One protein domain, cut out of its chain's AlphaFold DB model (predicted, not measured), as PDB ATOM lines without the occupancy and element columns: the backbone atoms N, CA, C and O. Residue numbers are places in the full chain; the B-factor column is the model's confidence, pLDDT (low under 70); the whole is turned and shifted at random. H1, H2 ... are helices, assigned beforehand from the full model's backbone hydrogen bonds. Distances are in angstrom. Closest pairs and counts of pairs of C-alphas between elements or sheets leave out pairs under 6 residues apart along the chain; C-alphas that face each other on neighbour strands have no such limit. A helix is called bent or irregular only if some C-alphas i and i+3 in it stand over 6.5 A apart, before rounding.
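Overview. This is residues 103 to 273 of the 274 residues of the protein "UPF0014-domain-containing protein" of Basidiobolus meristosporus CBS 931.73 (UniProt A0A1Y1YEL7). A long, rod-like helical bundle is built along H6, with H4 and the arm H2b packing on it and on each other to form the core, and H1 packing on H6 away from H4. The other arm, H2a, crosses H6 at a slant; H5 folds back on the first part of H6 at one end of the rod, while H3 and H7 lie at the opposite end. The printed part has 171 residues with seven named helices, H1 to H7 in order, and no named strand; the class is all helix. The whole is loose, with a radius of gyration of the C-alphas of 21.3 A and spans of 75 by 32 by 20 A.

Arrangement. H6, residues 219 to 254, is the hub, touching four other helices. H4, residues 174 to 199, touches it at a shallow tilt of 20 degrees, opposite ways, closest at the C-alphas of Ile 186 and Ile 241, 6.2 A. H2, residues 128 to 159, was assigned as one helix by its hydrogen bonds but is bent, C-alphas 141 and 144 being 6.5 A apart; its arms are H2a, 128 to 141, and H2b, 144 to 159, at 23 degrees. H2b touches H6 with the C-alphas of Met 146 and Ile 241 closest, 4.9 A, and H4 with those of Gly 145 and Gly 189, 4.2 A. H2a touches H6 at a steep tilt of 45 degrees, closest at the C-alphas of Val 138 and Ile 233, 5.4 A. H1, residues 104 to 119, touches H6 at the C-alphas of Thr 111 and Gly 240, 5.9 A; it only just touches H2a, with 3 pairs of C-alphas within 8 A, the closest being Ala 119 and Leu 135, 6.7 A, in a helical hairpin. H5, residues 207 to 214, forms a helical hairpin with H6, touching residues 219 to 226 alone, closest at the C-alphas of Met 209 and Ala 222, 5.6 A. H3, residues 161 to 169, touches H4 at the C-alphas of Val 164 and Ala 177, 5.9 A. H7, residues 265 to 272, is close to H3 but not clearly touching, with the C-alphas of Cys 162 and Cys 272 closest, 6.1 A. Every O i to N i+4 pair is within hydrogen-bond range in H2b, H3, H5 and H6, against 9 of 12 in H1, 9 of 10 in H2a, 18 of 22 in H4 and 0 of 4 in H7, where 1 of 5 O i to N i+3 pairs is.

Along the chain. H6 is 51.9 A long, from C-alpha 219 at (-31.673, -20.291, -16.568) to C-alpha 254 at (-12.092, -61.935, 7.535). H4 is 38.5 A long, with a kink of 36 degrees near residue 192, and is irregular, C-alphas 177 and 180 being 7.3 A apart. H1 spans 23.2 A from C-alpha 104 at (-9.170, -53.985, -5.291), H2a 20.3 A and H2b 22.4 A.

Size, cuts and confidence. The C-alphas farthest apart are those of Gly 216 and Pro 266, 74.7 A. The printed part has no cut and no long link; residues 123 to 128 stand free. The mean pLDDT of the printed part is 72.9, with residues 103 to 132, 135 and 251 to 273 under 70.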
ATOM      1  N   GLY A 103      -7.642 -57.560  -3.544       45.88
ATOM      2  CA  GLY A 103      -8.901 -57.063  -2.959       45.88
ATOM      3  C   GLY A 103      -9.475 -55.796  -3.619       45.88
ATOM      4  O   GLY A 103     -10.570 -55.363  -3.280       45.88
ATOM      5  N   MET A 104      -8.753 -55.194  -4.571       48.50
ATOM      6  CA  MET A 104      -9.170 -53.985  -5.291       48.50
ATOM      7  C   MET A 104     -10.165 -54.290  -6.428       48.50
ATOM      8  O   MET A 104     -10.826 -53.386  -6.919       48.50
ATOM      9  N   VAL A 105     -10.291 -55.547  -6.863       46.34
ATOM     10  CA  VAL A 105     -11.165 -55.920  -7.993       46.34
ATOM     11  C   VAL A 105     -12.617 -56.130  -7.545       46.34
ATOM     12  O   VAL A 105     -13.534 -55.758  -8.271       46.34
ATOM     13  N   THR A 106     -12.838 -56.660  -6.338       46.50
ATOM     14  CA  THR A 106     -14.172 -57.030  -5.827       46.50
ATOM     15  C   THR A 106     -14.949 -55.863  -5.211       46.50
ATOM     16  O   THR A 106     -16.170 -55.824  -5.320       46.50
ATOM     17  N   SER A 107     -14.275 -54.876  -4.607       48.84
ATOM     18  CA  SER A 107     -14.942 -53.678  -4.065       48.84
ATOM     19  C   SER A 107     -15.328 -52.659  -5.147       48.84
ATOM     20  O   SER A 107     -16.327 -51.951  -5.006       48.84
ATOM     21  N   ARG A 108     -14.563 -52.611  -6.250       49.12
ATOM     22  CA  ARG A 108     -14.719 -51.651  -7.360       49.12
ATOM     23  C   ARG A 108     -15.849 -51.992  -8.326       49.12
ATOM     24  O   ARG A 108     -16.520 -51.085  -8.809       49.12
ATOM     25  N   THR A 109     -16.105 -53.271  -8.588       47.53
ATOM     26  CA  THR A 109     -17.251 -53.708  -9.407       47.53
ATOM     27  C   THR A 109     -18.587 -53.382  -8.740       47.53
ATOM     28  O   THR A 109     -19.544 -53.031  -9.424       47.53
ATOM     29  N   LEU A 110     -18.642 -53.419  -7.408       47.69
ATOM     30  CA  LEU A 110     -19.871 -53.209  -6.645       47.69
ATOM     31  C   LEU A 110     -20.205 -51.721  -6.423       47.69
ATOM     32  O   LEU A 110     -21.375 -51.349  -6.419       47.69
ATOM     33  N   THR A 111     -19.199 -50.840  -6.356       49.59
ATOM     34  CA  THR A 111     -19.418 -49.378  -6.384       49.59
ATOM     35  C   THR A 111     -19.831 -48.876  -7.763       49.59
ATOM     36  O   THR A 111     -20.704 -48.016  -7.864       49.59
ATOM     37  N   ASN A 112     -19.285 -49.471  -8.828       47.28
ATOM     38  CA  ASN A 112     -19.731 -49.214 -10.197       47.28
ATOM     39  C   ASN A 112     -21.204 -49.639 -10.405       47.28
ATOM     40  O   ASN A 112     -21.964 -48.956 -11.086       47.28
ATOM     41  N   LEU A 113     -21.637 -50.717  -9.738       46.09
ATOM     42  CA  LEU A 113     -23.026 -51.192  -9.731       46.09
ATOM     43  C   LEU A 113     -23.977 -50.271  -8.936       46.09
ATOM     44  O   LEU A 113     -25.106 -50.038  -9.359       46.09
ATOM     45  N   LEU A 114     -23.522 -49.707  -7.810       48.22
ATOM     46  CA  LEU A 114     -24.291 -48.743  -7.005       48.22
ATOM     47  C   LEU A 114     -24.463 -47.388  -7.714       48.22
ATOM     48  O   LEU A 114     -25.558 -46.825  -7.680       48.22
ATOM     49  N   GLY A 115     -23.426 -46.899  -8.407       49.88
ATOM     50  CA  GLY A 115     -23.518 -45.711  -9.266       49.88
ATOM     51  C   GLY A 115     -24.497 -45.906 -10.429       49.88
ATOM     52  O   GLY A 115     -25.303 -45.020 -10.716       49.88
ATOM     53  N   MET A 116     -24.505 -47.104 -11.026       44.69
ATOM     54  CA  MET A 116     -25.473 -47.498 -12.052       44.69
ATOM     55  C   MET A 116     -26.916 -47.517 -11.505       44.69
ATOM     56  O   MET A 116     -27.818 -46.974 -12.137       44.69
ATOM     57  N   MET A 117     -27.147 -48.086 -10.312       44.78
ATOM     58  CA  MET A 117     -28.482 -48.164  -9.694       44.78
ATOM     59  C   MET A 117     -29.070 -46.799  -9.311       44.78
ATOM     60  O   MET A 117     -30.279 -46.606  -9.440       44.78
ATOM     61  N   PHE A 118     -28.247 -45.845  -8.864       48.69
ATOM     62  CA  PHE A 118     -28.725 -44.493  -8.548       48.69
ATOM     63  C   PHE A 118     -29.073 -43.690  -9.806       48.69
ATOM     64  O   PHE A 118     -30.099 -43.011  -9.833       48.69
ATOM     65  N   ALA A 119     -28.277 -43.822 -10.868       46.09
ATOM     66  CA  ALA A 119     -28.561 -43.177 -12.145       46.09
ATOM     67  C   ALA A 119     -29.814 -43.726 -12.850       46.09
ATOM     68  O   ALA A 119     -30.542 -42.978 -13.500       46.09
ATOM     69  N   LEU A 120     -30.103 -45.021 -12.685       42.66
ATOM     70  CA  LEU A 120     -31.266 -45.688 -13.281       42.66
ATOM     71  C   LEU A 120     -32.615 -45.253 -12.682       42.66
ATOM     72  O   LEU A 120     -33.660 -45.574 -13.249       42.66
ATOM     73  N   LYS A 121     -32.636 -44.523 -11.557       39.81
ATOM     74  CA  LYS A 121     -33.890 -44.119 -10.897       39.81
ATOM     75  C   LYS A 121     -34.484 -42.800 -11.422       39.81
ATOM     76  O   LYS A 121     -35.564 -42.417 -10.975       39.81
ATOM     77  N   TYR A 122     -33.833 -42.119 -12.370       41.66
ATOM     78  CA  TYR A 122     -34.360 -40.891 -12.978       41.66
ATOM     79  C   TYR A 122     -35.281 -41.223 -14.168       41.66
ATOM     80  O   TYR A 122     -34.850 -41.789 -15.170       41.66
ATOM     81  N   LYS A 123     -36.576 -40.894 -14.061       37.84
ATOM     82  CA  LYS A 123     -37.535 -40.939 -15.182       37.84
ATOM     83  C   LYS A 123     -37.726 -39.513 -15.725       37.84
ATOM     84  O   LYS A 123     -37.963 -38.637 -14.897       37.84
ATOM     85  N   PRO A 124     -37.721 -39.261 -17.050       47.03
ATOM     86  CA  PRO A 124     -37.514 -40.185 -18.167       47.03
ATOM     87  C   PRO A 124     -36.022 -40.367 -18.508       47.03
ATOM     88  O   PRO A 124     -35.306 -39.412 -18.777       47.03
ATOM     89  N   PHE A 125     -35.566 -41.619 -18.567       51.94
ATOM     90  CA  PHE A 125     -34.180 -42.026 -18.862       51.94
ATOM     91  C   PHE A 125     -33.802 -41.938 -20.355       51.94
ATOM     92  O   PHE A 125     -32.785 -42.481 -20.778       51.94
ATOM     93  N   TRP A 126     -34.646 -41.292 -21.161       47.19
ATOM     94  CA  TRP A 126     -34.607 -41.360 -22.622       47.19
ATOM     95  C   TRP A 126     -34.080 -40.101 -23.305       47.19
ATOM     96  O   TRP A 126     -34.001 -40.122 -24.524       47.19
ATOM     97  N   ASN A 127     -33.696 -39.044 -22.574       58.47
ATOM     98  CA  ASN A 127     -33.026 -37.883 -23.169       58.47
ATOM     99  C   ASN A 127     -31.509 -38.141 -23.241       58.47
ATOM    100  O   ASN A 127     -30.816 -37.990 -22.228       58.47
ATOM    101  N   PRO A 128     -30.959 -38.488 -24.424       58.16
ATOM    102  CA  PRO A 128     -29.535 -38.786 -24.574       58.16
ATOM    103  C   PRO A 128     -28.587 -37.655 -24.119       58.16
ATOM    104  O   PRO A 128     -27.591 -37.962 -23.457       58.16
ATOM    105  N   PRO A 129     -28.856 -36.362 -24.425       63.75
ATOM    106  CA  PRO A 129     -27.902 -35.292 -24.143       63.75
ATOM    107  C   PRO A 129     -27.823 -34.931 -22.658       63.75
ATOM    108  O   PRO A 129     -26.820 -34.374 -22.228       63.75
ATOM    109  N   GLU A 130     -28.836 -35.263 -21.859       68.00
ATOM    110  CA  GLU A 130     -28.836 -35.005 -20.416       68.00
ATOM    111  C   GLU A 130     -28.277 -36.203 -19.645       68.00
ATOM    112  O   GLU A 130     -27.500 -36.038 -18.706       68.00
ATOM    113  N   PHE A 131     -28.620 -37.422 -20.066       67.06
ATOM    114  CA  PHE A 131     -28.265 -38.643 -19.350       67.06
ATOM    115  C   PHE A 131     -26.764 -38.954 -19.402       67.06
ATOM    116  O   PHE A 131     -26.152 -39.227 -18.368       67.06
ATOM    117  N   ILE A 132     -26.148 -38.869 -20.587       68.25
ATOM    118  CA  ILE A 132     -24.739 -39.244 -20.779       68.25
ATOM    119  C   ILE A 132     -23.795 -38.347 -19.946       68.25
ATOM    120  O   ILE A 132     -22.973 -38.890 -19.199       68.25
ATOM    121  N   PRO A 133     -23.907 -37.000 -19.973       71.25
ATOM    122  CA  PRO A 133     -23.056 -36.137 -19.150       71.25
ATOM    123  C   PRO A 133     -23.339 -36.263 -17.649       71.25
ATOM    124  O   PRO A 133     -22.414 -36.195 -16.838       71.25
ATOM    125  N   THR A 134     -24.597 -36.488 -17.265       73.44
ATOM    126  CA  THR A 134     -25.004 -36.707 -15.867       73.44
ATOM    127  C   THR A 134     -24.313 -37.940 -15.289       73.44
ATOM    128  O   THR A 134     -23.687 -37.865 -14.234       73.44
ATOM    129  N   LEU A 135     -24.342 -39.063 -16.010       69.12
ATOM    130  CA  LEU A 135     -23.629 -40.280 -15.625       69.12
ATOM    131  C   LEU A 135     -22.123 -40.050 -15.494       69.12
ATOM    132  O   LEU A 135     -21.522 -40.394 -14.474       69.12
ATOM    133  N   GLY A 136     -21.520 -39.462 -16.530       71.62
ATOM    134  CA  GLY A 136     -20.078 -39.245 -16.587       71.62
ATOM    135  C   GLY A 136     -19.581 -38.355 -15.450       71.62
ATOM    136  O   GLY A 136     -18.575 -38.667 -14.815       71.62
ATOM    137  N   THR A 137     -20.310 -37.281 -15.140       78.12
ATOM    138  CA  THR A 137     -19.946 -36.356 -14.057       78.12
ATOM    139  C   THR A 137     -20.124 -36.975 -12.676       78.12
ATOM    140  O   THR A 137     -19.255 -36.787 -11.826       78.12
ATOM    141  N   VAL A 138     -21.179 -37.757 -12.438       75.38
ATOM    142  CA  VAL A 138     -21.383 -38.425 -11.142       75.38
ATOM    143  C   VAL A 138     -20.288 -39.452 -10.881       75.38
ATOM    144  O   VAL A 138     -19.617 -39.389  -9.852       75.38
ATOM    145  N   LEU A 139     -20.036 -40.342 -11.842       71.12
ATOM    146  CA  LEU A 139     -18.987 -41.354 -11.717       71.12
ATOM    147  C   LEU A 139     -17.598 -40.706 -11.617       71.12
ATOM    148  O   LEU A 139     -16.816 -41.049 -10.731       71.12
ATOM    149  N   GLY A 140     -17.311 -39.728 -12.480       72.25
ATOM    150  CA  GLY A 140     -16.022 -39.042 -12.522       72.25
ATOM    151  C   GLY A 140     -15.666 -38.318 -11.222       72.25
ATOM    152  O   GLY A 140     -14.503 -38.340 -10.824       72.25
ATOM    153  N   ASN A 141     -16.647 -37.731 -10.526       80.12
ATOM    154  CA  ASN A 141     -16.408 -37.041  -9.254       80.12
ATOM    155  C   ASN A 141     -16.329 -37.997  -8.052       80.12
ATOM    156  O   ASN A 141     -15.565 -37.740  -7.122       80.12
ATOM    157  N   SER A 142     -17.056 -39.119  -8.061       76.88
ATOM    158  CA  SER A 142     -17.039 -40.061  -6.932       76.88
ATOM    159  C   SER A 142     -15.780 -40.935  -6.879       76.88
ATOM    160  O   SER A 142     -15.298 -41.267  -5.794       76.88
ATOM    161  N   ILE A 143     -15.227 -41.326  -8.032       73.88
ATOM    162  CA  ILE A 143     -14.114 -42.290  -8.119       73.88
ATOM    163  C   ILE A 143     -12.836 -41.831  -7.395       73.88
ATOM    164  O   ILE A 143     -12.276 -42.640  -6.644       73.88
ATOM    165  N   PRO A 144     -12.360 -40.579  -7.553       76.94
ATOM    166  CA  PRO A 144     -11.165 -40.114  -6.855       76.94
ATOM    167  C   PRO A 144     -11.300 -40.187  -5.330       76.94
ATOM    168  O   PRO A 144     -10.386 -40.674  -4.665       76.94
ATOM    169  N   GLY A 145     -12.452 -39.785  -4.781       80.38
ATOM    170  CA  GLY A 145     -12.712 -39.834  -3.337       80.38
ATOM    171  C   GLY A 145     -12.698 -41.259  -2.783       80.38
ATOM    172  O   GLY A 145     -12.042 -41.542  -1.779       80.38
ATOM    173  N   MET A 146     -13.329 -42.197  -3.498       79.00
ATOM    174  CA  MET A 146     -13.302 -43.623  -3.145       79.00
ATOM    175  C   MET A 146     -11.887 -44.212  -3.199       79.00
ATOM    176  O   MET A 146     -11.504 -44.988  -2.322       79.00
ATOM    177  N   ALA A 147     -11.088 -43.834  -4.201       74.75
ATOM    178  CA  ALA A 147      -9.707 -44.293  -4.324       74.75
ATOM    179  C   ALA A 147      -8.822 -43.777  -3.178       74.75
ATOM    180  O   ALA A 147      -7.985 -44.527  -2.672       74.75
ATOM    181  N   ILE A 148      -9.006 -42.526  -2.745       83.50
ATOM    182  CA  ILE A 148      -8.279 -41.949  -1.605       83.50
ATOM    183  C   ILE A 148      -8.628 -42.701  -0.317       83.50
ATOM    184  O   ILE A 148      -7.722 -43.189   0.360       83.50
ATOM    185  N   ALA A 149      -9.921 -42.873  -0.024       82.31
ATOM    186  CA  ALA A 149     -10.376 -43.585   1.171       82.31
ATOM    187  C   ALA A 149      -9.855 -45.032   1.219       82.31
ATOM    188  O   ALA A 149      -9.369 -45.495   2.251       82.31
ATOM    189  N   LEU A 150      -9.896 -45.737   0.082       78.94
ATOM    190  CA  LEU A 150      -9.387 -47.103  -0.037       78.94
ATOM    191  C   LEU A 150      -7.882 -47.186   0.227       78.94
ATOM    192  O   LEU A 150      -7.438 -48.024   1.011       78.94
ATOM    193  N   ASN A 151      -7.097 -46.332  -0.433       78.25
ATOM    194  CA  ASN A 151      -5.645 -46.334  -0.279       78.25
ATOM    195  C   ASN A 151      -5.245 -46.005   1.160       78.25
ATOM    196  O   ASN A 151      -4.396 -46.698   1.718       78.25
ATOM    197  N   HIS A 152      -5.903 -45.018   1.774       84.31
ATOM    198  CA  HIS A 152      -5.679 -44.660   3.170       84.31
ATOM    199  C   HIS A 152      -5.971 -45.841   4.103       84.31
ATOM    200  O   HIS A 152      -5.123 -46.220   4.909       84.31
ATOM    201  N   CYS A 153      -7.119 -46.499   3.926       80.62
ATOM    202  CA  CYS A 153      -7.498 -47.684   4.689       80.62
ATOM    203  C   CYS A 153      -6.455 -48.812   4.540       80.62
ATOM    204  O   CYS A 153      -5.921 -49.321   5.528       80.62
ATOM    205  N   ILE A 154      -6.081 -49.169   3.306       77.19
ATOM    206  CA  ILE A 154      -5.102 -50.237   3.046       77.19
ATOM    207  C   ILE A 154      -3.747 -49.914   3.673       77.19
ATOM    208  O   ILE A 154      -3.151 -50.806   4.290       77.19
ATOM    209  N   GLN A 155      -3.267 -48.682   3.517       79.94
ATOM    210  CA  GLN A 155      -1.979 -48.237   4.033       79.94
ATOM    211  C   GLN A 155      -1.961 -48.261   5.564       79.94
ATOM    212  O   GLN A 155      -1.111 -48.940   6.140       79.94
ATOM    213  N   HIS A 156      -2.960 -47.664   6.219       82.69
ATOM    214  CA  HIS A 156      -3.045 -47.629   7.680       82.69
ATOM    215  C   HIS A 156      -3.123 -49.020   8.304       82.69
ATOM    216  O   HIS A 156      -2.437 -49.281   9.290       82.69
ATOM    217  N   PHE A 157      -3.883 -49.943   7.711       78.25
ATOM    218  CA  PHE A 157      -3.910 -51.333   8.174       78.25
ATOM    219  C   PHE A 157      -2.610 -52.098   7.896       78.25
ATOM    220  O   PHE A 157      -2.438 -53.203   8.399       78.25
ATOM    221  N   THR A 158      -1.744 -51.611   7.007       77.31
ATOM    222  CA  THR A 158      -0.461 -52.268   6.711       77.31
ATOM    223  C   THR A 158       0.641 -51.756   7.630       77.31
ATOM    224  O   THR A 158       1.455 -52.555   8.080       77.31
ATOM    225  N   GLU A 159       0.622 -50.462   7.945       81.06
ATOM    226  CA  GLU A 159       1.589 -49.802   8.824       81.06
ATOM    227  C   GLU A 159       1.276 -50.028  10.313       81.06
ATOM    228  O   GLU A 159       2.183 -50.277  11.098       81.06
ATOM    229  N   ASN A 160      -0.000 -50.027  10.715       79.81
ATOM    230  CA  ASN A 160      -0.405 -50.123  12.125       79.81
ATOM    231  C   ASN A 160      -0.773 -51.544  12.584       79.81
ATOM    232  O   ASN A 160      -1.510 -51.696  13.557       79.81
ATOM    233  N   LYS A 161      -0.272 -52.593  11.917       78.12
ATOM    234  CA  LYS A 161      -0.607 -53.993  12.249       78.12
ATOM    235  C   LYS A 161      -0.359 -54.333  13.720       78.12
ATOM    236  O   LYS A 161      -1.291 -54.769  14.385       78.12
ATOM    237  N   CYS A 162       0.832 -54.015  14.243       77.38
ATOM    238  CA  CYS A 162       1.173 -54.225  15.659       77.38
ATOM    239  C   CYS A 162       0.157 -53.562  16.605       77.38
ATOM    240  O   CYS A 162      -0.196 -54.130  17.632       77.38
ATOM    241  N   ARG A 163      -0.333 -52.355  16.278       79.19
ATOM    242  CA  ARG A 163      -1.290 -51.639  17.140       79.19
ATOM    243  C   ARG A 163      -2.650 -52.328  17.131       79.19
ATOM    244  O   ARG A 163      -3.256 -52.474  18.182       79.19
ATOM    245  N   VAL A 164      -3.107 -52.774  15.960       80.56
ATOM    246  CA  VAL A 164      -4.373 -53.511  15.826       80.56
ATOM    247  C   VAL A 164      -4.304 -54.845  16.576       80.56
ATOM    248  O   VAL A 164      -5.236 -55.170  17.305       80.56
ATOM    249  N   GLU A 165      -3.196 -55.578  16.465       80.38
ATOM    250  CA  GLU A 165      -2.967 -56.829  17.203       80.38
ATOM    251  C   GLU A 165      -2.922 -56.601  18.720       80.38
ATOM    252  O   GLU A 165      -3.541 -57.356  19.468       80.38
ATOM    253  N   LEU A 166      -2.288 -55.515  19.176       82.31
ATOM    254  CA  LEU A 166      -2.277 -55.137  20.589       82.31
ATOM    255  C   LEU A 166      -3.694 -54.872  21.114       82.31
ATOM    256  O   LEU A 166      -4.071 -55.428  22.142       82.31
ATOM    257  N   TYR A 167      -4.505 -54.078  20.407       82.19
ATOM    258  CA  TYR A 167      -5.891 -53.818  20.815       82.19
ATOM    259  C   TYR A 167      -6.724 -55.103  20.885       82.19
ATOM    260  O   TYR A 167      -7.466 -55.291  21.846       82.19
ATOM    261  N   LEU A 168      -6.560 -56.013  19.921       82.69
ATOM    262  CA  LEU A 168      -7.239 -57.312  19.936       82.69
ATOM    263  C   LEU A 168      -6.787 -58.182  21.119       82.69
ATOM    264  O   LEU A 168      -7.622 -58.818  21.754       82.69
ATOM    265  N   SER A 169      -5.494 -58.167  21.462       82.88
ATOM    266  CA  SER A 169      -4.961 -58.902  22.621       82.88
ATOM    267  C   SER A 169      -5.468 -58.360  23.964       82.88
ATOM    268  O   SER A 169      -5.595 -59.112  24.925       82.88
ATOM    269  N   LEU A 170      -5.823 -57.071  24.014       86.00
ATOM    270  CA  LEU A 170      -6.447 -56.421  25.170       86.00
ATOM    271  C   LEU A 170      -7.969 -56.653  25.240       86.00
ATOM    272  O   LEU A 170      -8.629 -56.100  26.115       86.00
ATOM    273  N   GLY A 171      -8.535 -57.458  24.332       84.75
ATOM    274  CA  GLY A 171      -9.961 -57.783  24.295       84.75
ATOM    275  C   GLY A 171     -10.832 -56.774  23.543       84.75
ATOM    276  O   GLY A 171     -12.056 -56.876  23.612       84.75
ATOM    277  N   ALA A 172     -10.246 -55.815  22.816       82.56
ATOM    278  CA  ALA A 172     -11.024 -54.892  21.993       82.56
ATOM    279  C   ALA A 172     -11.709 -55.633  20.841       82.56
ATOM    280  O   ALA A 172     -11.154 -56.553  20.231       82.56
ATOM    281  N   THR A 173     -12.911 -55.193  20.480       83.56
ATOM    282  CA  THR A 173     -13.603 -55.745  19.322       83.56
ATOM    283  C   THR A 173     -12.930 -55.306  18.020       83.56
ATOM    284  O   THR A 173     -12.329 -54.235  17.896       83.56
ATOM    285  N   ARG A 174     -13.095 -56.126  16.980       79.25
ATOM    286  CA  ARG A 174     -12.612 -55.850  15.615       79.25
ATOM    287  C   ARG A 174     -13.107 -54.498  15.075       79.25
ATOM    288  O   ARG A 174     -12.406 -53.844  14.308       79.25
ATOM    289  N   TRP A 175     -14.304 -54.079  15.490       78.94
ATOM    290  CA  TRP A 175     -14.885 -52.785  15.137       78.94
ATOM    291  C   TRP A 175     -14.230 -51.621  15.875       78.94
ATOM    292  O   TRP A 175     -13.923 -50.616  15.239       78.94
ATOM    293  N   GLU A 176     -13.962 -51.754  17.173       82.12
ATOM    294  CA  GLU A 176     -13.298 -50.708  17.961       82.12
ATOM    295  C   GLU A 176     -11.876 -50.436  17.465       82.12
ATOM    296  O   GLU A 176     -11.495 -49.276  17.308       82.12
ATOM    297  N   ALA A 177     -11.123 -51.487  17.119       81.38
ATOM    298  CA  ALA A 177      -9.778 -51.339  16.565       81.38
ATOM    299  C   ALA A 177      -9.771 -50.681  15.168       81.38
ATOM    300  O   ALA A 177      -8.822 -49.980  14.813       81.38
ATOM    301  N   ALA A 178     -10.822 -50.887  14.365       82.62
ATOM    302  CA  ALA A 178     -10.926 -50.350  13.008       82.62
ATOM    303  C   ALA A 178     -11.530 -48.934  12.944       82.62
ATOM    304  O   ALA A 178     -11.210 -48.182  12.023       82.62
ATOM    305  N   ASN A 179     -12.385 -48.557  13.902       86.81
ATOM    306  CA  ASN A 179     -13.149 -47.306  13.896       86.81
ATOM    307  C   ASN A 179     -12.316 -46.032  13.615       86.81
ATOM    308  O   ASN A 179     -12.675 -45.291  12.699       86.81
ATOM    309  N   PRO A 180     -11.177 -45.769  14.290       87.06
ATOM    310  CA  PRO A 180     -10.404 -44.552  14.022       87.06
ATOM    311  C   PRO A 180      -9.850 -44.498  12.590       87.06
ATOM    312  O   PRO A 180      -9.780 -43.426  11.994       87.06
ATOM    313  N   ILE A 181      -9.511 -45.653  12.009       86.12
ATOM    314  CA  ILE A 181      -9.025 -45.754  10.625       86.12
ATOM    315  C   ILE A 181     -10.172 -45.490   9.639       86.12
ATOM    316  O   ILE A 181      -9.978 -44.830   8.620       86.12
ATOM    317  N   VAL A 182     -11.376 -45.988   9.945       87.50
ATOM    318  CA  VAL A 182     -12.587 -45.793   9.131       87.50
ATOM    319  C   VAL A 182     -12.941 -44.317   9.027       87.50
ATOM    320  O   VAL A 182     -13.134 -43.806   7.926       87.50
ATOM    321  N   VAL A 183     -13.029 -43.640  10.174       91.06
ATOM    322  CA  VAL A 183     -13.458 -42.240  10.251       91.06
ATOM    323  C   VAL A 183     -12.506 -41.347   9.462       91.06
ATOM    324  O   VAL A 183     -12.960 -40.532   8.656       91.06
ATOM    325  N   GLU A 184     -11.197 -41.548   9.619       91.31
ATOM    326  CA  GLU A 184     -10.204 -40.748   8.903       91.31
ATOM    327  C   GLU A 184     -10.196 -41.057   7.397       91.31
ATOM    328  O   GLU A 184     -10.175 -40.136   6.580       91.31
ATOM    329  N   ALA A 185     -10.339 -42.329   7.002       87.69
ATOM    330  CA  ALA A 185     -10.458 -42.710   5.592       87.69
ATOM    331  C   ALA A 185     -11.659 -42.040   4.907       87.69
ATOM    332  O   ALA A 185     -11.531 -41.528   3.791       87.69
ATOM    333  N   ILE A 186     -12.822 -42.036   5.570       90.62
ATOM    334  CA  ILE A 186     -14.037 -41.406   5.043       90.62
ATOM    335  C   ILE A 186     -13.832 -39.899   4.920       90.62
ATOM    336  O   ILE A 186     -14.134 -39.323   3.873       90.62
ATOM    337  N   ARG A 187     -13.283 -39.265   5.962       92.94
ATOM    338  CA  ARG A 187     -13.023 -37.825   5.982       92.94
ATOM    339  C   ARG A 187     -12.108 -37.416   4.832       92.94
ATOM    340  O   ARG A 187     -12.472 -36.537   4.054       92.94
ATOM    341  N   LEU A 188     -10.969 -38.091   4.679       92.19
ATOM    342  CA  LEU A 188      -9.999 -37.802   3.621       92.19
ATOM    343  C   LEU A 188     -10.565 -38.053   2.222       92.19
ATOM    344  O   LEU A 188     -10.319 -37.264   1.310       92.19
ATOM    345  N   GLY A 189     -11.355 -39.115   2.047       86.06
ATOM    346  CA  GLY A 189     -12.010 -39.412   0.776       86.06
ATOM    347  C   GLY A 189     -13.099 -38.410   0.391       86.06
ATOM    348  O   GLY A 189     -13.328 -38.193  -0.797       86.06
ATOM    349  N   PHE A 190     -13.768 -37.790   1.367       91.94
ATOM    350  CA  PHE A 190     -14.895 -36.882   1.128       91.94
ATOM    351  C   PHE A 190     -14.489 -35.404   0.999       91.94
ATOM    352  O   PHE A 190     -15.246 -34.603   0.447       91.94
ATOM    353  N   LEU A 191     -13.275 -35.038   1.433       93.56
ATOM    354  CA  LEU A 191     -12.720 -33.683   1.289       93.56
ATOM    355  C   LEU A 191     -12.830 -33.094  -0.133       93.56
ATOM    356  O   LEU A 191     -13.250 -31.941  -0.241       93.56
ATOM    357  N   PRO A 192     -12.518 -33.824  -1.228       90.88
ATOM    358  CA  PRO A 192     -12.646 -33.281  -2.583       90.88
ATOM    359  C   PRO A 192     -14.074 -32.836  -2.912       90.88
ATOM    360  O   PRO A 192     -14.274 -31.789  -3.520       90.88
ATOM    361  N   THR A 193     -15.069 -33.601  -2.462       90.75
ATOM    362  CA  THR A 193     -16.491 -33.315  -2.677       90.75
ATOM    363  C   THR A 193     -16.943 -32.084  -1.898       90.75
ATOM    364  O   THR A 193     -17.652 -31.242  -2.444       90.75
ATOM    365  N   ILE A 194     -16.505 -31.941  -0.642       92.50
ATOM    366  CA  ILE A 194     -16.784 -30.746   0.170       92.50
ATOM    367  C   ILE A 194     -16.167 -29.503  -0.481       92.50
ATOM    368  O   ILE A 194     -16.833 -28.477  -0.602       92.50
ATOM    369  N   ASN A 195     -14.918 -29.608  -0.937       91.69
ATOM    370  CA  ASN A 195     -14.220 -28.501  -1.588       91.69
ATOM    371  C   ASN A 195     -14.869 -28.117  -2.925       91.69
ATOM    372  O   ASN A 195     -14.938 -26.940  -3.263       91.69
ATOM    373  N   ALA A 196     -15.379 -29.090  -3.684       89.81
ATOM    374  CA  ALA A 196     -16.144 -28.805  -4.893       89.81
ATOM    375  C   ALA A 196     -17.447 -28.057  -4.564       89.81
ATOM    376  O   ALA A 196     -17.747 -27.050  -5.198       89.81
ATOM    377  N   LEU A 197     -18.191 -28.495  -3.541       90.56
ATOM    378  CA  LEU A 197     -19.436 -27.844  -3.112       90.56
ATOM    379  C   LEU A 197     -19.233 -26.400  -2.636       90.56
ATOM    380  O   LEU A 197     -20.092 -25.565  -2.897       90.56
ATOM    381  N   SER A 198     -18.127 -26.097  -1.952       89.62
ATOM    382  CA  SER A 198     -17.877 -24.754  -1.410       89.62
ATOM    383  C   SER A 198     -17.487 -23.724  -2.474       89.62
ATOM    384  O   SER A 198     -17.755 -22.537  -2.309       89.62
ATOM    385  N   VAL A 199     -16.861 -24.166  -3.566       88.56
ATOM    386  CA  VAL A 199     -16.386 -23.293  -4.654       88.56
ATOM    387  C   VAL A 199     -17.424 -23.150  -5.779       88.56
ATOM    388  O   VAL A 199     -17.411 -22.171  -6.539       88.56
ATOM    389  N   MET A 200     -18.340 -24.115  -5.885       87.25
ATOM    390  CA  MET A 200     -19.416 -24.151  -6.873       87.25
ATOM    391  C   MET A 200     -20.340 -22.932  -6.770       87.25
ATOM    392  O   MET A 200     -20.901 -22.646  -5.718       87.25
ATOM    393  N   GLY A 201     -20.515 -22.223  -7.888       78.25
ATOM    394  CA  GLY A 201     -21.371 -21.034  -7.968       78.25
ATOM    395  C   GLY A 201     -20.702 -19.717  -7.555       78.25
ATOM    396  O   GLY A 201     -21.239 -18.664  -7.884       78.25
ATOM    397  N   LEU A 202     -19.528 -19.755  -6.910       82.62
ATOM    398  CA  LEU A 202     -18.719 -18.559  -6.633       82.62
ATOM    399  C   LEU A 202     -17.629 -18.344  -7.687       82.62
ATOM    400  O   LEU A 202     -17.505 -17.252  -8.230       82.62
ATOM    401  N   ILE A 203     -16.834 -19.381  -7.967       84.06
ATOM    402  CA  ILE A 203     -15.670 -19.281  -8.869       84.06
ATOM    403  C   ILE A 203     -15.876 -20.121 -10.129       84.06
ATOM    404  O   ILE A 203     -15.446 -19.742 -11.214       84.06
ATOM    405  N   SER A 204     -16.515 -21.283  -9.992       78.69
ATOM    406  CA  SER A 204     -16.696 -22.226 -11.096       78.69
ATOM    407  C   SER A 204     -18.160 -22.304 -11.508       78.69
ATOM    408  O   SER A 204     -19.015 -22.677 -10.699       78.69
ATOM    409  N   ILE A 205     -18.430 -21.985 -12.778       83.62
ATOM    410  CA  ILE A 205     -19.709 -22.269 -13.433       83.62
ATOM    411  C   ILE A 205     -19.577 -23.633 -14.125       83.62
ATOM    412  O   ILE A 205     -18.687 -23.809 -14.961       83.62
ATOM    413  N   PRO A 206     -20.418 -24.622 -13.785       83.38
ATOM    414  CA  PRO A 206     -20.372 -25.942 -14.402       83.38
ATOM    415  C   PRO A 206     -20.583 -25.882 -15.907       83.38
ATOM    416  O   PRO A 206     -21.552 -25.290 -16.378       83.38
ATOM    417  N   GLY A 207     -19.738 -26.593 -16.655       83.94
ATOM    418  CA  GLY A 207     -19.833 -26.633 -18.114       83.94
ATOM    419  C   GLY A 207     -21.188 -27.135 -18.627       83.94
ATOM    420  O   GLY A 207     -21.677 -26.623 -19.627       83.94
ATOM    421  N   LEU A 208     -21.834 -28.075 -17.920       84.00
ATOM    422  CA  LEU A 208     -23.171 -28.563 -18.285       84.00
ATOM    423  C   LEU A 208     -24.239 -27.471 -18.126       84.00
ATOM    424  O   LEU A 208     -25.075 -27.305 -19.010       84.00
ATOM    425  N   MET A 209     -24.176 -26.696 -17.040       87.50
ATOM    426  CA  MET A 209     -25.095 -25.585 -16.794       87.50
ATOM    427  C   MET A 209     -24.918 -24.487 -17.850       87.50
ATOM    428  O   MET A 209     -25.902 -24.037 -18.430       87.50
ATOM    429  N   THR A 210     -23.676 -24.093 -18.154       86.25
ATOM    430  CA  THR A 210     -23.391 -23.132 -19.233       86.25
ATOM    431  C   THR A 210     -23.861 -23.664 -20.587       86.25
ATOM    432  O   THR A 210     -24.491 -22.928 -21.337       86.25
ATOM    433  N   GLY A 211     -23.632 -24.948 -20.877       84.88
ATOM    434  CA  GLY A 211     -24.092 -25.593 -22.106       84.88
ATOM    435  C   GLY A 211     -25.613 -25.554 -22.275       84.88
ATOM    436  O   GLY A 211     -26.090 -25.207 -23.349       84.88
ATOM    437  N   GLN A 212     -26.371 -25.830 -21.208       84.50
ATOM    438  CA  GLN A 212     -27.838 -25.737 -21.211       84.50
ATOM    439  C   GLN A 212     -28.331 -24.301 -21.436       84.50
ATOM    440  O   GLN A 212     -29.279 -24.075 -22.186       84.50
ATOM    441  N   ILE A 213     -27.676 -23.318 -20.812       87.06
ATOM    442  CA  ILE A 213     -28.022 -21.902 -20.993       87.06
ATOM    443  C   ILE A 213     -27.771 -21.476 -22.447       87.06
ATOM    444  O   ILE A 213     -28.642 -20.861 -23.059       87.06
ATOM    445  N   LEU A 214     -26.624 -21.852 -23.029       85.19
ATOM    446  CA  LEU A 214     -26.297 -21.554 -24.430       85.19
ATOM    447  C   LEU A 214     -27.229 -22.263 -25.421       85.19
ATOM    448  O   LEU A 214     -27.462 -21.745 -26.506       85.19
ATOM    449  N   SER A 215     -27.787 -23.423 -25.058       82.38
ATOM    450  CA  SER A 215     -28.760 -24.135 -25.890       82.38
ATOM    451  C   SER A 215     -30.195 -23.599 -25.766       82.38
ATOM    452  O   SER A 215     -31.111 -24.209 -26.311       82.38
ATOM    453  N   GLY A 216     -30.418 -22.499 -25.036       83.06
ATOM    454  CA  GLY A 216     -31.729 -21.855 -24.896       83.06
ATOM    455  C   GLY A 216     -32.625 -22.422 -23.787       83.06
ATOM    456  O   GLY A 216     -33.809 -22.092 -23.732       83.06
ATOM    457  N   VAL A 217     -32.098 -23.262 -22.886       86.38
ATOM    458  CA  VAL A 217     -32.852 -23.738 -21.711       86.38
ATOM    459  C   VAL A 217     -33.012 -22.581 -20.715       86.38
ATOM    460  O   VAL A 217     -32.044 -21.862 -20.455       86.38
ATOM    461  N   PRO A 218     -34.196 -22.388 -20.097       89.25
ATOM    462  CA  PRO A 218     -34.387 -21.329 -19.112       89.25
ATOM    463  C   PRO A 218     -33.393 -21.453 -17.950       89.25
ATOM    464  O   PRO A 218     -33.284 -22.505 -17.318       89.25
ATOM    465  N   VAL A 219     -32.720 -20.347 -17.611       88.69
ATOM    466  CA  VAL A 219     -31.673 -20.291 -16.568       88.69
ATOM    467  C   VAL A 219     -32.168 -20.856 -15.232       88.69
ATOM    468  O   VAL A 219     -31.465 -21.623 -14.576       88.69
ATOM    469  N   ASN A 220     -33.417 -20.558 -14.862       89.75
ATOM    470  CA  ASN A 220     -34.040 -21.067 -13.637       89.75
ATOM    471  C   ASN A 220     -34.097 -22.602 -13.580       89.75
ATOM    472  O   ASN A 220     -34.022 -23.174 -12.492       89.75
ATOM    473  N   TYR A 221     -34.246 -23.272 -14.724       87.31
ATOM    474  CA  TYR A 221     -34.229 -24.729 -14.801       87.31
ATOM    475  C   TYR A 221     -32.799 -25.263 -14.668       87.31
ATOM    476  O   TYR A 221     -32.553 -26.120 -13.821       87.31
ATOM    477  N   ALA A 222     -31.853 -24.698 -15.424       86.31
ATOM    478  CA  ALA A 222     -30.448 -25.109 -15.406       86.31
ATOM    479  C   ALA A 222     -29.817 -24.980 -14.005       86.31
ATOM    480  O   ALA A 222     -29.151 -25.901 -13.531       86.31
ATOM    481  N   VAL A 223     -30.099 -23.885 -13.286       89.31
ATOM    482  CA  VAL A 223     -29.630 -23.677 -11.903       89.31
ATOM    483  C   VAL A 223     -30.182 -24.751 -10.960       89.31
ATOM    484  O   VAL A 223     -29.424 -25.374 -10.217       89.31
ATOM    485  N   LYS A 224     -31.499 -25.003 -10.988       87.38
ATOM    486  CA  LYS A 224     -32.136 -26.013 -10.122       87.38
ATOM    487  C   LYS A 224     -31.600 -27.411 -10.408       87.38
ATOM    488  O   LYS A 224     -31.299 -28.150  -9.472       87.38
ATOM    489  N   PHE A 225     -31.443 -27.751 -11.685       85.62
ATOM    490  CA  PHE A 225     -30.873 -29.024 -12.106       85.62
ATOM    491  C   PHE A 225     -29.448 -29.193 -11.567       85.62
ATOM    492  O   PHE A 225     -29.128 -30.208 -10.951       85.62
ATOM    493  N   GLN A 226     -28.615 -28.161 -11.693       88.69
ATOM    494  CA  GLN A 226     -27.236 -28.199 -11.223       88.69
ATOM    495  C   GLN A 226     -27.114 -28.348  -9.696       88.69
ATOM    496  O   GLN A 226     -26.237 -29.078  -9.226       88.69
ATOM    497  N   ILE A 227     -27.995 -27.706  -8.921       89.31
ATOM    498  CA  ILE A 227     -28.053 -27.867  -7.457       89.31
ATOM    499  C   ILE A 227     -28.407 -29.314  -7.089       89.31
ATOM    500  O   ILE A 227     -27.720 -29.930  -6.273       89.31
ATOM    501  N   ILE A 228     -29.436 -29.886  -7.727       87.62
ATOM    502  CA  ILE A 228     -29.845 -31.283  -7.510       87.62
ATOM    503  C   ILE A 228     -28.684 -32.234  -7.821       87.62
ATOM    504  O   ILE A 228     -28.390 -33.136  -7.036       87.62
ATOM    505  N   MET A 229     -27.983 -31.996  -8.930       86.06
ATOM    506  CA  MET A 229     -26.829 -32.793  -9.335       86.06
ATOM    507  C   MET A 229     -25.704 -32.767  -8.305       86.06
ATOM    508  O   MET A 229     -25.141 -33.810  -7.987       86.06
ATOM    509  N   MET A 230     -25.399 -31.604  -7.734       88.69
ATOM    510  CA  MET A 230     -24.348 -31.483  -6.723       88.69
ATOM    511  C   MET A 230     -24.685 -32.242  -5.439       88.69
ATOM    512  O   MET A 230     -23.832 -32.954  -4.905       88.69
ATOM    513  N   PHE A 231     -25.936 -32.182  -4.981       88.12
ATOM    514  CA  PHE A 231     -26.375 -32.991  -3.843       88.12
ATOM    515  C   PHE A 231     -26.355 -34.490  -4.149       88.12
ATOM    516  O   PHE A 231     -25.961 -35.283  -3.295       88.12
ATOM    517  N   MET A 232     -26.704 -34.887  -5.374       84.25
ATOM    518  CA  MET A 232     -26.641 -36.283  -5.798       84.25
ATOM    519  C   MET A 232     -25.202 -36.807  -5.853       84.25
ATOM    520  O   MET A 232     -24.935 -37.902  -5.359       84.25
ATOM    521  N   ILE A 233     -24.260 -36.020  -6.383       84.75
ATOM    522  CA  ILE A 233     -22.827 -36.349  -6.377       84.75
ATOM    523  C   ILE A 233     -22.327 -36.479  -4.940       84.75
ATOM    524  O   ILE A 233     -21.614 -37.432  -4.621       84.75
ATOM    525  N   ALA A 234     -22.718 -35.562  -4.052       88.62
ATOM    526  CA  ALA A 234     -22.311 -35.602  -2.655       88.62
ATOM    527  C   ALA A 234     -22.813 -36.862  -1.938       88.62
ATOM    528  O   ALA A 234     -22.020 -37.593  -1.341       88.62
ATOM    529  N   ALA A 235     -24.105 -37.163  -2.066       85.81
ATOM    530  CA  ALA A 235     -24.707 -38.358  -1.489       85.81
ATOM    531  C   ALA A 235     -24.101 -39.646  -2.075       85.81
ATOM    532  O   ALA A 235     -23.694 -40.534  -1.326       85.81
ATOM    533  N   GLY A 236     -23.977 -39.727  -3.403       80.06
ATOM    534  CA  GLY A 236     -23.412 -40.885  -4.097       80.06
ATOM    535  C   GLY A 236     -21.951 -41.138  -3.728       80.06
ATOM    536  O   GLY A 236     -21.566 -42.277  -3.474       80.06
ATOM    537  N   THR A 237     -21.152 -40.078  -3.603       83.25
ATOM    538  CA  THR A 237     -19.745 -40.194  -3.198       83.25
ATOM    539  C   THR A 237     -19.616 -40.638  -1.743       83.25
ATOM    540  O   THR A 237     -18.817 -41.524  -1.455       83.25
ATOM    541  N   CYS A 238     -20.422 -40.083  -0.833       85.62
ATOM    542  CA  CYS A 238     -20.431 -40.497   0.571       85.62
ATOM    543  C   CYS A 238     -20.784 -41.987   0.715       85.62
ATOM    544  O   CYS A 238     -20.042 -42.746   1.341       85.62
ATOM    545  N   LEU A 239     -21.859 -42.435   0.055       82.62
ATOM    546  CA  LEU A 239     -22.265 -43.843   0.049       82.62
ATOM    547  C   LEU A 239     -21.202 -44.748  -0.582       82.62
ATOM    548  O   LEU A 239     -20.909 -45.813  -0.043       82.62
ATOM    549  N   GLY A 240     -20.592 -44.323  -1.690       78.38
ATOM    550  CA  GLY A 240     -19.521 -45.068  -2.348       78.38
ATOM    551  C   GLY A 240     -18.289 -45.239  -1.457       78.38
ATOM    552  O   GLY A 240     -17.747 -46.339  -1.356       78.38
ATOM    553  N   ILE A 241     -17.883 -44.179  -0.752       83.19
ATOM    554  CA  ILE A 241     -16.767 -44.214   0.200       83.19
ATOM    555  C   ILE A 241     -17.082 -45.151   1.369       83.19
ATOM    556  O   ILE A 241     -16.273 -46.029   1.670       83.19
ATOM    557  N   LEU A 242     -18.260 -45.013   1.992       84.06
ATOM    558  CA  LEU A 242     -18.701 -45.898   3.075       84.06
ATOM    559  C   LEU A 242     -18.660 -47.362   2.637       84.06
ATOM    560  O   LEU A 242     -18.077 -48.204   3.318       84.06
ATOM    561  N   PHE A 243     -19.219 -47.654   1.464       78.94
ATOM    562  CA  PHE A 243     -19.262 -49.000   0.918       78.94
ATOM    563  C   PHE A 243     -17.859 -49.587   0.706       78.94
ATOM    564  O   PHE A 243     -17.565 -50.702   1.139       78.94
ATOM    565  N   VAL A 244     -16.960 -48.819   0.087       76.00
ATOM    566  CA  VAL A 244     -15.580 -49.245  -0.181       76.00
ATOM    567  C   VAL A 244     -14.805 -49.490   1.109       76.00
ATOM    568  O   VAL A 244     -14.091 -50.492   1.206       76.00
ATOM    569  N   VAL A 245     -14.950 -48.622   2.110       81.44
ATOM    570  CA  VAL A 245     -14.260 -48.767   3.397       81.44
ATOM    571  C   VAL A 245     -14.773 -49.996   4.153       81.44
ATOM    572  O   VAL A 245     -13.962 -50.807   4.600       81.44
ATOM    573  N   LEU A 246     -16.094 -50.205   4.210       80.62
ATOM    574  CA  LEU A 246     -16.702 -51.375   4.854       80.62
ATOM    575  C   LEU A 246     -16.257 -52.691   4.207       80.62
ATOM    576  O   LEU A 246     -15.836 -53.610   4.910       80.62
ATOM    577  N   VAL A 247     -16.282 -52.776   2.873       74.31
ATOM    578  CA  VAL A 247     -15.820 -53.970   2.146       74.31
ATOM    579  C   VAL A 247     -14.328 -54.212   2.368       74.31
ATOM    580  O   VAL A 247     -13.909 -55.356   2.543       74.31
ATOM    581  N   SER A 248     -13.520 -53.152   2.407       74.69
ATOM    582  CA  SER A 248     -12.074 -53.267   2.645       74.69
ATOM    583  C   SER A 248     -11.772 -53.851   4.020       74.69
ATOM    584  O   SER A 248     -10.924 -54.732   4.149       74.69
ATOM    585  N   ILE A 249     -12.498 -53.394   5.038       77.38
ATOM    586  CA  ILE A 249     -12.377 -53.873   6.413       77.38
ATOM    587  C   ILE A 249     -12.865 -55.311   6.527       77.38
ATOM    588  O   ILE A 249     -12.155 -56.148   7.084       77.38
ATOM    589  N   ALA A 250     -14.029 -55.622   5.952       71.81
ATOM    590  CA  ALA A 250     -14.554 -56.979   5.924       71.81
ATOM    591  C   ALA A 250     -13.540 -57.932   5.278       71.81
ATOM    592  O   ALA A 250     -13.169 -58.930   5.881       71.81
ATOM    593  N   HIS A 251     -12.987 -57.592   4.114       68.69
ATOM    594  CA  HIS A 251     -11.999 -58.437   3.451       68.69
ATOM    595  C   HIS A 251     -10.716 -58.603   4.279       68.69
ATOM    596  O   HIS A 251     -10.229 -59.720   4.442       68.69
ATOM    597  N   LYS A 252     -10.137 -57.514   4.800       67.75
ATOM    598  CA  LYS A 252      -8.845 -57.578   5.504       67.75
ATOM    599  C   LYS A 252      -8.960 -58.258   6.864       67.75
ATOM    600  O   LYS A 252      -8.044 -58.976   7.241       67.75
ATOM    601  N   MET A 253     -10.077 -58.066   7.562       64.31
ATOM    602  CA  MET A 253     -10.326 -58.737   8.830       64.31
ATOM    603  C   MET A 253     -10.710 -60.205   8.603       64.31
ATOM    604  O   MET A 253     -10.085 -61.076   9.198       64.31
ATOM    605  N   TYR A 254     -11.677 -60.535   7.738       57.84
ATOM    606  CA  TYR A 254     -12.092 -61.935   7.535       57.84
ATOM    607  C   TYR A 254     -11.015 -62.815   6.883       57.84
ATOM    608  O   TYR A 254     -10.980 -64.010   7.153       57.84
ATOM    609  N   CYS A 255     -10.138 -62.249   6.051       48.91
ATOM    610  CA  CYS A 255      -9.102 -63.008   5.346       48.91
ATOM    611  C   CYS A 255      -7.749 -63.031   6.084       48.91
ATOM    612  O   CYS A 255      -6.823 -63.691   5.623       48.91
ATOM    613  N   SER A 256      -7.594 -62.331   7.216       47.72
ATOM    614  CA  SER A 256      -6.364 -62.425   8.008       47.72
ATOM    615  C   SER A 256      -6.377 -63.696   8.876       47.72
ATOM    616  O   SER A 256      -7.219 -63.778   9.775       47.72
ATOM    617  N   PRO A 257      -5.444 -64.652   8.687       43.41
ATOM    618  CA  PRO A 257      -5.269 -65.815   9.558       43.41
ATOM    619  C   PRO A 257      -4.538 -65.408  10.850       43.41
ATOM    620  O   PRO A 257      -3.486 -65.942  11.176       43.41
ATOM    621  N   LEU A 258      -5.046 -64.396  11.560       49.59
ATOM    622  CA  LEU A 258      -4.416 -63.855  12.775       49.59
ATOM    623  C   LEU A 258      -5.029 -64.422  14.067       49.59
ATOM    624  O   LEU A 258      -4.692 -63.964  15.149       49.59
ATOM    625  N   VAL A 259      -5.944 -65.395  13.958       45.75
ATOM    626  CA  VAL A 259      -6.701 -65.951  15.099       45.75
ATOM    627  C   VAL A 259      -6.527 -67.473  15.244       45.75
ATOM    628  O   VAL A 259      -7.002 -68.050  16.210       45.75
ATOM    629  N   THR A 260      -5.817 -68.156  14.340       42.66
ATOM    630  CA  THR A 260      -5.652 -69.625  14.416       42.66
ATOM    631  C   THR A 260      -4.454 -70.120  15.231       42.66
ATOM    632  O   THR A 260      -4.324 -71.327  15.393       42.66
ATOM    633  N   GLU A 261      -3.606 -69.251  15.786       43.56
ATOM    634  CA  GLU A 261      -2.588 -69.669  16.767       43.56
ATOM    635  C   GLU A 261      -2.920 -69.128  18.161       43.56
ATOM    636  O   GLU A 261      -2.307 -68.202  18.682       43.56
ATOM    637  N   GLU A 262      -3.893 -69.765  18.800       43.59
ATOM    638  CA  GLU A 262      -4.295 -69.562  20.197       43.59
ATOM    639  C   GLU A 262      -3.193 -69.971  21.216       43.59
ATOM    640  O   GLU A 262      -3.458 -70.094  22.409       43.59
ATOM    641  N   HIS A 263      -1.939 -70.201  20.785       44.31
ATOM    642  CA  HIS A 263      -0.891 -70.800  21.628       44.31
ATOM    643  C   HIS A 263       0.510 -70.151  21.577       44.31
ATOM    644  O   HIS A 263       1.410 -70.608  22.277       44.31
ATOM    645  N   SER A 264       0.731 -69.071  20.819       40.56
ATOM    646  CA  SER A 264       2.066 -68.447  20.659       40.56
ATOM    647  C   SER A 264       2.124 -66.968  21.097       40.56
ATOM    648  O   SER A 264       2.949 -66.181  20.630       40.56
ATOM    649  N   LEU A 265       1.290 -66.584  22.072       52.12
ATOM    650  CA  LEU A 265       1.180 -65.216  22.605       52.12
ATOM    651  C   LEU A 265       2.429 -64.589  23.280       52.12
ATOM    652  O   LEU A 265       2.509 -63.359  23.262       52.12
ATOM    653  N   PRO A 266       3.433 -65.304  23.838       46.75
ATOM    654  CA  PRO A 266       4.540 -64.609  24.506       46.75
ATOM    655  C   PRO A 266       5.639 -64.086  23.559       46.75
ATOM    656  O   PRO A 266       6.464 -63.282  23.987       46.75
ATOM    657  N   ILE A 267       5.677 -64.491  22.281       51.53
ATOM    658  CA  ILE A 267       6.812 -64.176  21.381       51.53
ATOM    659  C   ILE A 267       6.557 -62.914  20.533       51.53
ATOM    660  O   ILE A 267       7.492 -62.173  20.225       51.53
ATOM    661  N   ALA A 268       5.301 -62.615  20.187       49.12
ATOM    662  CA  ALA A 268       4.956 -61.447  19.364       49.12
ATOM    663  C   ALA A 268       5.054 -60.113  20.134       49.12
ATOM    664  O   ALA A 268       5.479 -59.104  19.569       49.12
ATOM    665  N   LEU A 269       4.756 -60.120  21.440       49.59
ATOM    666  CA  LEU A 269       4.857 -58.937  22.305       49.59
ATOM    667  C   LEU A 269       6.285 -58.374  22.376       49.59
ATOM    668  O   LEU A 269       6.460 -57.160  22.389       49.59
ATOM    669  N   HIS A 270       7.309 -59.228  22.315       53.06
ATOM    670  CA  HIS A 270       8.706 -58.785  22.365       53.06
ATOM    671  C   HIS A 270       9.169 -58.080  21.070       53.06
ATOM    672  O   HIS A 270      10.152 -57.344  21.089       53.06
ATOM    673  N   LYS A 271       8.480 -58.274  19.935       54.25
ATOM    674  CA  LYS A 271       8.836 -57.633  18.651       54.25
ATOM    675  C   LYS A 271       8.154 -56.286  18.407       54.25
ATOM    676  O   LYS A 271       8.628 -55.540  17.555       54.25
ATOM    677  N   CYS A 272       7.052 -55.990  19.098       49.56
ATOM    678  CA  CYS A 272       6.298 -54.743  18.917       49.56
ATOM    679  C   CYS A 272       6.513 -53.718  20.056       49.56
ATOM    680  O   CYS A 272       5.991 -52.609  19.945       49.56
ATOM    681  N   LEU A 273       7.262 -54.045  21.119       46.84
ATOM    682  CA  LEU A 273       7.747 -53.062  22.099       46.84
ATOM    683  C   LEU A 273       9.151 -52.558  21.700       46.84
ATOM    684  O   LEU A 273       9.989 -53.393  21.355       46.84
TER     685      LEU A 273